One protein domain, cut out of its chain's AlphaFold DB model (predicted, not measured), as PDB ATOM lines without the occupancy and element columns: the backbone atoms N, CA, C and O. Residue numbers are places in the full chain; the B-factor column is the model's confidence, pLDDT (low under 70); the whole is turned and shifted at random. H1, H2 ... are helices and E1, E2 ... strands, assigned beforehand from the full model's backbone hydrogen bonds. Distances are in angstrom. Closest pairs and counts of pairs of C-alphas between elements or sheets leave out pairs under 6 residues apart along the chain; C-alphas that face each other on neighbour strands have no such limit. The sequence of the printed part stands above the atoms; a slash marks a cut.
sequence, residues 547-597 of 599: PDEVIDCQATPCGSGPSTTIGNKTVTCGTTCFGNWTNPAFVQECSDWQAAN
ATOM      1  N   PRO A 547      28.483  -7.844  22.502       62.75
ATOM      2  CA  PRO A 547      29.674  -7.183  21.934       62.75
ATOM      3  C   PRO A 547      29.503  -6.507  20.554       62.75
ATOM      4  O   PRO A 547      30.493  -6.263  19.873       62.75
ATOM      5  N   ASP A 548      28.274  -6.220  20.130       62.91
ATOM      6  CA  ASP A 548      27.943  -5.591  18.844       62.91
ATOM      7  C   ASP A 548      26.770  -4.583  18.973       62.91
ATOM      8  O   ASP A 548      26.182  -4.174  17.969       62.91
ATOM      9  N   GLU A 549      26.389  -4.197  20.197       66.31
ATOM     10  CA  GLU A 549      25.352  -3.190  20.468       66.31
ATOM     11  C   GLU A 549      25.975  -1.881  20.990       66.31
ATOM     12  O   GLU A 549      27.132  -1.841  21.391       66.31
ATOM     13  N   VAL A 550      25.209  -0.782  20.995       61.12
ATOM     14  CA  VAL A 550      25.692   0.550  21.434       61.12
ATOM     15  C   VAL A 550      26.186   0.539  22.893       61.12
ATOM     16  O   VAL A 550      27.021   1.358  23.272       61.12
ATOM     17  N   ILE A 551      25.684  -0.395  23.708       70.75
ATOM     18  CA  ILE A 551      26.122  -0.638  25.084       70.75
ATOM     19  C   ILE A 551      26.424  -2.131  25.238       70.75
ATOM     20  O   ILE A 551      25.513  -2.961  25.227       70.75
ATOM     21  N   ASP A 552      27.698  -2.461  25.456       79.62
ATOM     22  CA  ASP A 552      28.176  -3.847  25.529       79.62
ATOM     23  C   ASP A 552      27.633  -4.635  26.737       79.62
ATOM     24  O   ASP A 552      27.675  -5.863  26.733       79.62
ATOM     25  N   CYS A 553      27.109  -3.974  27.779       84.12
ATOM     26  CA  CYS A 553      26.564  -4.622  28.975       84.12
ATOM     27  C   CYS A 553      25.225  -4.025  29.432       84.12
ATOM     28  O   CYS A 553      25.140  -2.852  29.796       84.12
ATOM     29  N   GLN A 554      24.176  -4.852  29.473       86.06
ATOM     30  CA  GLN A 554      22.802  -4.401  29.733       86.06
ATOM     31  C   GLN A 554      21.973  -5.407  30.548       86.06
ATOM     32  O   GLN A 554      22.266  -6.601  30.588       86.06
ATOM     33  N   ALA A 555      20.909  -4.932  31.203       81.75
ATOM     34  CA  ALA A 555      20.036  -5.771  32.036       81.75
ATOM     35  C   ALA A 555      19.139  -6.714  31.211       81.75
ATOM     36  O   ALA A 555      18.711  -7.768  31.686       81.75
ATOM     37  N   THR A 556      18.840  -6.338  29.970       75.62
ATOM     38  CA  THR A 556      18.003  -7.093  29.039       75.62
ATOM     39  C   THR A 556      18.808  -8.156  28.285       75.62
ATOM     40  O   THR A 556      19.984  -7.942  27.999       75.62
ATOM     41  N   PRO A 557      18.235  -9.332  27.976       71.12
ATOM     42  CA  PRO A 557      18.891 -10.305  27.104       71.12
ATOM     43  C   PRO A 557      19.144  -9.695  25.721       71.12
ATOM     44  O   PRO A 557      18.240  -9.062  25.172       71.12
ATOM     45  N   CYS A 558      20.334  -9.918  25.152       65.19
ATOM     46  CA  CYS A 558      20.689  -9.402  23.828       65.19
ATOM     47  C   CYS A 558      19.591  -9.760  22.807       65.19
ATOM     48  O   CYS A 558      19.194 -10.927  22.695       65.19
ATOM     49  N   GLY A 559      19.082  -8.756  22.087       60.31
ATOM     50  CA  GLY A 559      18.034  -8.939  21.078       60.31
ATOM     51  C   GLY A 559      16.574  -8.879  21.556       60.31
ATOM     52  O   GLY A 559      15.704  -9.371  20.838       60.31
ATOM     53  N   SER A 560      16.255  -8.282  22.713       51.25
ATOM     54  CA  SER A 560      14.850  -8.048  23.120       51.25
ATOM     55  C   SER A 560      14.227  -6.733  22.620       51.25
ATOM     56  O   SER A 560      13.081  -6.440  22.961       51.25
ATOM     57  N   GLY A 561      14.949  -5.947  21.817       60.38
ATOM     58  CA  GLY A 561      14.361  -4.830  21.072       60.38
ATOM     59  C   GLY A 561      13.383  -5.320  19.992       60.38
ATOM     60  O   GLY A 561      13.394  -6.508  19.643       60.38
ATOM     61  N   PRO A 562      12.527  -4.441  19.437       65.25
ATOM     62  CA  PRO A 562      11.787  -4.786  18.230       65.25
ATOM     63  C   PRO A 562      12.791  -5.299  17.191       65.25
ATOM     64  O   PRO A 562      13.902  -4.789  17.083       65.25
ATOM     65  N   SER A 563      12.438  -6.360  16.474       76.25
ATOM     66  CA  SER A 563      13.268  -6.886  15.395       76.25
ATOM     67  C   SER A 563      12.412  -7.131  14.172       76.25
ATOM     68  O   SER A 563      11.235  -7.489  14.265       76.25
ATOM     69  N   THR A 564      13.007  -6.918  13.009       83.75
ATOM     70  CA  THR A 564      12.388  -7.233  11.725       83.75
ATOM     71  C   THR A 564      13.364  -8.022  10.865       83.75
ATOM     72  O   THR A 564      14.526  -8.212  11.221       83.75
ATOM     73  N   THR A 565      12.902  -8.540   9.736       86.44
ATOM     74  CA  THR A 565      13.769  -9.193   8.751       86.44
ATOM     75  C   THR A 565      13.719  -8.402   7.458       86.44
ATOM     76  O   THR A 565      12.649  -8.265   6.869       86.44
ATOM     77  N   ILE A 566      14.877  -7.908   7.018       85.12
ATOM     78  CA  ILE A 566      15.035  -7.168   5.764       85.12
ATOM     79  C   ILE A 566      15.906  -8.004   4.831       85.12
ATOM     80  O   ILE A 566      17.050  -8.365   5.133       85.12
ATOM     81  N   GLY A 567      15.319  -8.395   3.701       85.69
ATOM     82  CA  GLY A 567      15.883  -9.424   2.833       85.69
ATOM     83  C   GLY A 567      16.031 -10.762   3.569       85.69
ATOM     84  O   GLY A 567      15.044 -11.420   3.891       85.69
ATOM     85  N   ASN A 568      17.273 -11.183   3.809       84.12
ATOM     86  CA  ASN A 568      17.627 -12.434   4.488       84.12
ATOM     87  C   ASN A 568      18.354 -12.228   5.829       84.12
ATOM     88  O   ASN A 568      18.949 -13.178   6.341       84.12
ATOM     89  N   LYS A 569      18.345 -11.008   6.375       77.56
ATOM     90  CA  LYS A 569      19.026 -10.666   7.628       77.56
ATOM     91  C   LYS A 569      18.033 -10.102   8.640       77.56
ATOM     92  O   LYS A 569      17.131  -9.346   8.282       77.56
ATOM     93  N   THR A 570      18.209 -10.486   9.899       81.44
ATOM     94  CA  THR A 570      17.460  -9.925  11.027       81.44
ATOM     95  C   THR A 570      18.080  -8.590  11.422       81.44
ATOM     96  O   THR A 570      19.300  -8.492  11.527       81.44
ATOM     97  N   VAL A 571      17.237  -7.579  11.607       77.56
ATOM     98  CA  VAL A 571      17.609  -6.208  11.967       77.56
ATOM     99  C   VAL A 571      17.038  -5.910  13.345       77.56
ATOM    100  O   VAL A 571      15.845  -6.111  13.577       77.56
ATOM    101  N   THR A 572      17.902  -5.456  14.244       82.19
ATOM    102  CA  THR A 572      17.583  -4.954  15.587       82.19
ATOM    103  C   THR A 572      18.032  -3.495  15.707       82.19
ATOM    104  O   THR A 572      18.798  -2.995  14.874       82.19
ATOM    105  N   CYS A 573      17.556  -2.785  16.730       74.75
ATOM    106  CA  CYS A 573      18.035  -1.434  17.019       74.75
ATOM    107  C   CYS A 573      19.563  -1.410  17.183       74.75
ATOM    108  O   CYS A 573      20.123  -2.287  17.833       74.75
ATOM    109  N   GLY A 574      20.230  -0.456  16.525       66.94
ATOM    110  CA  GLY A 574      21.696  -0.360  16.480       66.94
ATOM    111  C   GLY A 574      22.384  -1.154  15.357       66.94
ATOM    112  O   GLY A 574      23.569  -0.951  15.118       66.94
ATOM    113  N   THR A 575      21.673  -2.006  14.603       76.19
ATOM    114  CA  THR A 575      22.247  -2.700  13.427       76.19
ATOM    115  C   THR A 575      22.767  -1.697  12.389       76.19
ATOM    116  O   THR A 575      22.002  -0.904  11.850       76.19
ATOM    117  N   THR A 576      24.045  -1.748  12.021       76.38
ATOM    118  CA  THR A 576      24.585  -0.874  10.969       76.38
ATOM    119  C   THR A 576      23.965  -1.198   9.604       76.38
ATOM    120  O   THR A 576      24.156  -2.283   9.047       76.38
ATOM    121  N   CYS A 577      23.194  -0.259   9.046       77.06
ATOM    122  CA  CYS A 577      22.501  -0.465   7.770       77.06
ATOM    123  C   CYS A 577      23.456  -0.407   6.566       77.06
ATOM    124  O   CYS A 577      23.345  -1.207   5.631       77.06
ATOM    125  N   PHE A 578      24.449   0.487   6.610       68.25
ATOM    126  CA  PHE A 578      25.515   0.559   5.611       68.25
ATOM    127  C   PHE A 578      26.560  -0.545   5.831       68.25
ATOM    128  O   PHE A 578      27.072  -0.724   6.931       68.25
ATOM    129  N   GLY A 579      26.871  -1.300   4.770       67.75
ATOM    130  CA  GLY A 579      27.836  -2.412   4.790       67.75
ATOM    131  C   GLY A 579      27.210  -3.802   4.948       67.75
ATOM    132  O   GLY A 579      27.830  -4.800   4.577       67.75
ATOM    133  N   ASN A 580      25.954  -3.891   5.402       69.81
ATOM    134  CA  ASN A 580      25.266  -5.172   5.574       69.81
ATOM    135  C   ASN A 580      24.561  -5.689   4.309       69.81
ATOM    136  O   ASN A 580      24.420  -6.907   4.155       69.81
ATOM    137  N   TRP A 581      24.173  -4.815   3.381       80.00
ATOM    138  CA  TRP A 581      23.598  -5.202   2.091       80.00
ATOM    139  C   TRP A 581      24.241  -4.418   0.950       80.00
ATOM    140  O   TRP A 581      24.534  -3.235   1.077       80.00
ATOM    141  N   THR A 582      24.417  -5.078  -0.194       79.06
ATOM    142  CA  THR A 582      24.852  -4.436  -1.445       79.06
ATOM    143  C   THR A 582      23.682  -3.877  -2.256       79.06
ATOM    144  O   THR A 582      23.903  -3.169  -3.232       79.06
ATOM    145  N   ASN A 583      22.439  -4.216  -1.890       82.00
ATOM    146  CA  ASN A 583      21.238  -3.679  -2.522       82.00
ATOM    147  C   ASN A 583      20.805  -2.393  -1.790       82.00
ATOM    148  O   ASN A 583      20.409  -2.495  -0.626       82.00
ATOM    149  N   PRO A 584      20.814  -1.224  -2.457       80.81
ATOM    150  CA  PRO A 584      20.462   0.057  -1.840       80.81
ATOM    151  C   PRO A 584      19.060   0.079  -1.221       80.81
ATOM    152  O   PRO A 584      18.849   0.737  -0.209       80.81
ATOM    153  N   ALA A 585      18.112  -0.684  -1.778       80.62
ATOM    154  CA  ALA A 585      16.746  -0.739  -1.262       80.62
ATOM    155  C   ALA A 585      16.673  -1.328   0.159       80.62
ATOM    156  O   ALA A 585      15.912  -0.834   0.979       80.62
ATOM    157  N   PHE A 586      17.496  -2.337   0.473       86.88
ATOM    158  CA  PHE A 586      17.531  -2.942   1.812       86.88
ATOM    159  C   PHE A 586      18.288  -2.084   2.826       86.88
ATOM    160  O   PHE A 586      17.971  -2.119   4.010       86.88
ATOM    161  N   VAL A 587      19.262  -1.293   2.364       85.56
ATOM    162  CA  VAL A 587      19.940  -0.302   3.212       85.56
ATOM    163  C   VAL A 587      18.947   0.780   3.633       85.56
ATOM    164  O   VAL A 587      18.863   1.085   4.817       85.56
ATOM    165  N   GLN A 588      18.143   1.290   2.692       86.00
ATOM    166  CA  GLN A 588      17.110   2.282   2.994       86.00
ATOM    167  C   GLN A 588      16.021   1.718   3.914       86.00
ATOM    168  O   GLN A 588      15.692   2.333   4.920       86.00
ATOM    169  N   GLU A 589      15.518   0.516   3.624       88.38
ATOM    170  CA  GLU A 589      14.488  -0.144   4.438       88.38
ATOM    171  C   GLU A 589      14.973  -0.395   5.881       88.38
ATOM    172  O   GLU A 589      14.192  -0.301   6.827       88.38
ATOM    173  N   CYS A 590      16.274  -0.661   6.065       85.38
ATOM    174  CA  CYS A 590      16.908  -0.763   7.380       85.38
ATOM    175  C   CYS A 590      16.954   0.589   8.098       85.38
ATOM    176  O   CYS A 590      16.532   0.664   9.251       85.38
ATOM    177  N   SER A 591      17.406   1.652   7.424       86.44
ATOM    178  CA  SER A 591      17.481   2.997   8.009       86.44
ATOM    179  C   SER A 591      16.101   3.524   8.416       86.44
ATOM    180  O   SER A 591      15.940   4.046   9.518       86.44
ATOM    181  N   ASP A 592      15.090   3.324   7.567       86.31
ATOM    182  CA  ASP A 592      13.713   3.752   7.832       86.31
ATOM    183  C   ASP A 592      13.110   2.991   9.020       86.31
ATOM    184  O   ASP A 592      12.428   3.566   9.871       86.31
ATOM    185  N   TRP A 593      13.382   1.685   9.109       88.44
ATOM    186  CA  TRP A 593      12.921   0.876  10.230       88.44
ATOM    187  C   TRP A 593      13.614   1.272  11.542       88.44
ATOM    188  O   TRP A 593      12.940   1.316  12.573       88.44
ATOM    189  N   GLN A 594      14.908   1.612  11.510       83.69
ATOM    190  CA  GLN A 594      15.623   2.108  12.690       83.69
ATOM    191  C   GLN A 594      15.068   3.439  13.184       83.69
ATOM    192  O   GLN A 594      14.730   3.541  14.359       83.69
ATOM    193  N   ALA A 595      14.873   4.411  12.292       79.69
ATOM    194  CA  ALA A 595      14.316   5.715  12.651       79.69
ATOM    195  C   ALA A 595      12.891   5.626  13.237       79.69
ATOM    196  O   ALA A 595      12.484   6.484  14.014       79.69
ATOM    197  N   ALA A 596      12.123   4.598  12.862       76.25
ATOM    198  CA  ALA A 596      10.740   4.436  13.302       76.25
ATOM    199  C   ALA A 596      10.566   3.617  14.594       76.25
ATOM    200  O   ALA A 596       9.500   3.694  15.204       76.25
ATOM    201  N   ASN A 597      11.542   2.788  14.984       76.81
ATOM    202  CA  ASN A 597      11.358   1.784  16.046       76.81
ATOM    203  C   ASN A 597      12.439   1.803  17.135       76.81
ATOM    204  O   ASN A 597      12.343   1.016  18.079       76.81
TER     205      ASN A 597
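Overview. This is residues 547 to 597 of the 599 residues of an uncharacterized protein of delta proteobacterium ML8_D (UniProt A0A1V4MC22). A small two-stranded hairpin, E1 and E2, and one helix, H1, pack together, and a long tail without named elements, residues 547 to 562, makes one end of the elongated whole. Residues 552 to 557 of this tail stick out, and after E2 a long link leads back to the start of H1. The printed part has 51 residues, with two named strands and then one named helix along the chain; the sheet, in the order E1 - E2, is antiparallel. The class is mixed, helices and strands, with under half of the residues in named elements. The whole is only just compact, close to loose, with a radius of gyration of the C-alphas of 11.3 A and spans of 34 by 19 by 19 A.

Along the chain. The printed part begins at Pro 547, with its C-alpha at (29.674, -7.183, 21.934). Strand E1, residues 563 to 566, begins with C-alpha 563 at (13.268, -6.886, 15.395). Strand E2 is residues 569 to 572. Helix H1, residues 584 to 597, is 20.1 A long and ends with C-alpha 597 at (11.358, 1.784, 16.046).

Arrangement. E1 and E2 form a hairpin with a tight link, antiparallel at 146 degrees between their directions. N 564 and O 571 are 3.0 A apart and N 571 and O 564 are 2.8 A apart, within hydrogen-bond range. The closest C-alphas of E1 and H1, those of Ile 566 and Phe 586, are 6.3 A apart. Those of E2 and H1, Val 571 and Cys 590, are 7.2 A apart. In H1 every O i to N i+4 pair is within hydrogen-bond range.

Size, cuts and confidence. The C-alphas farthest apart, those of Ala 555 and Asn 583, are 34.6 A apart. The printed part has no cut. The link from E2 to H1 is long, with 11 residues. Mean pLDDT of the printed part is 76.7; residues 547 to 550, 558 to 562, 574 and 578 to 580 are under 70.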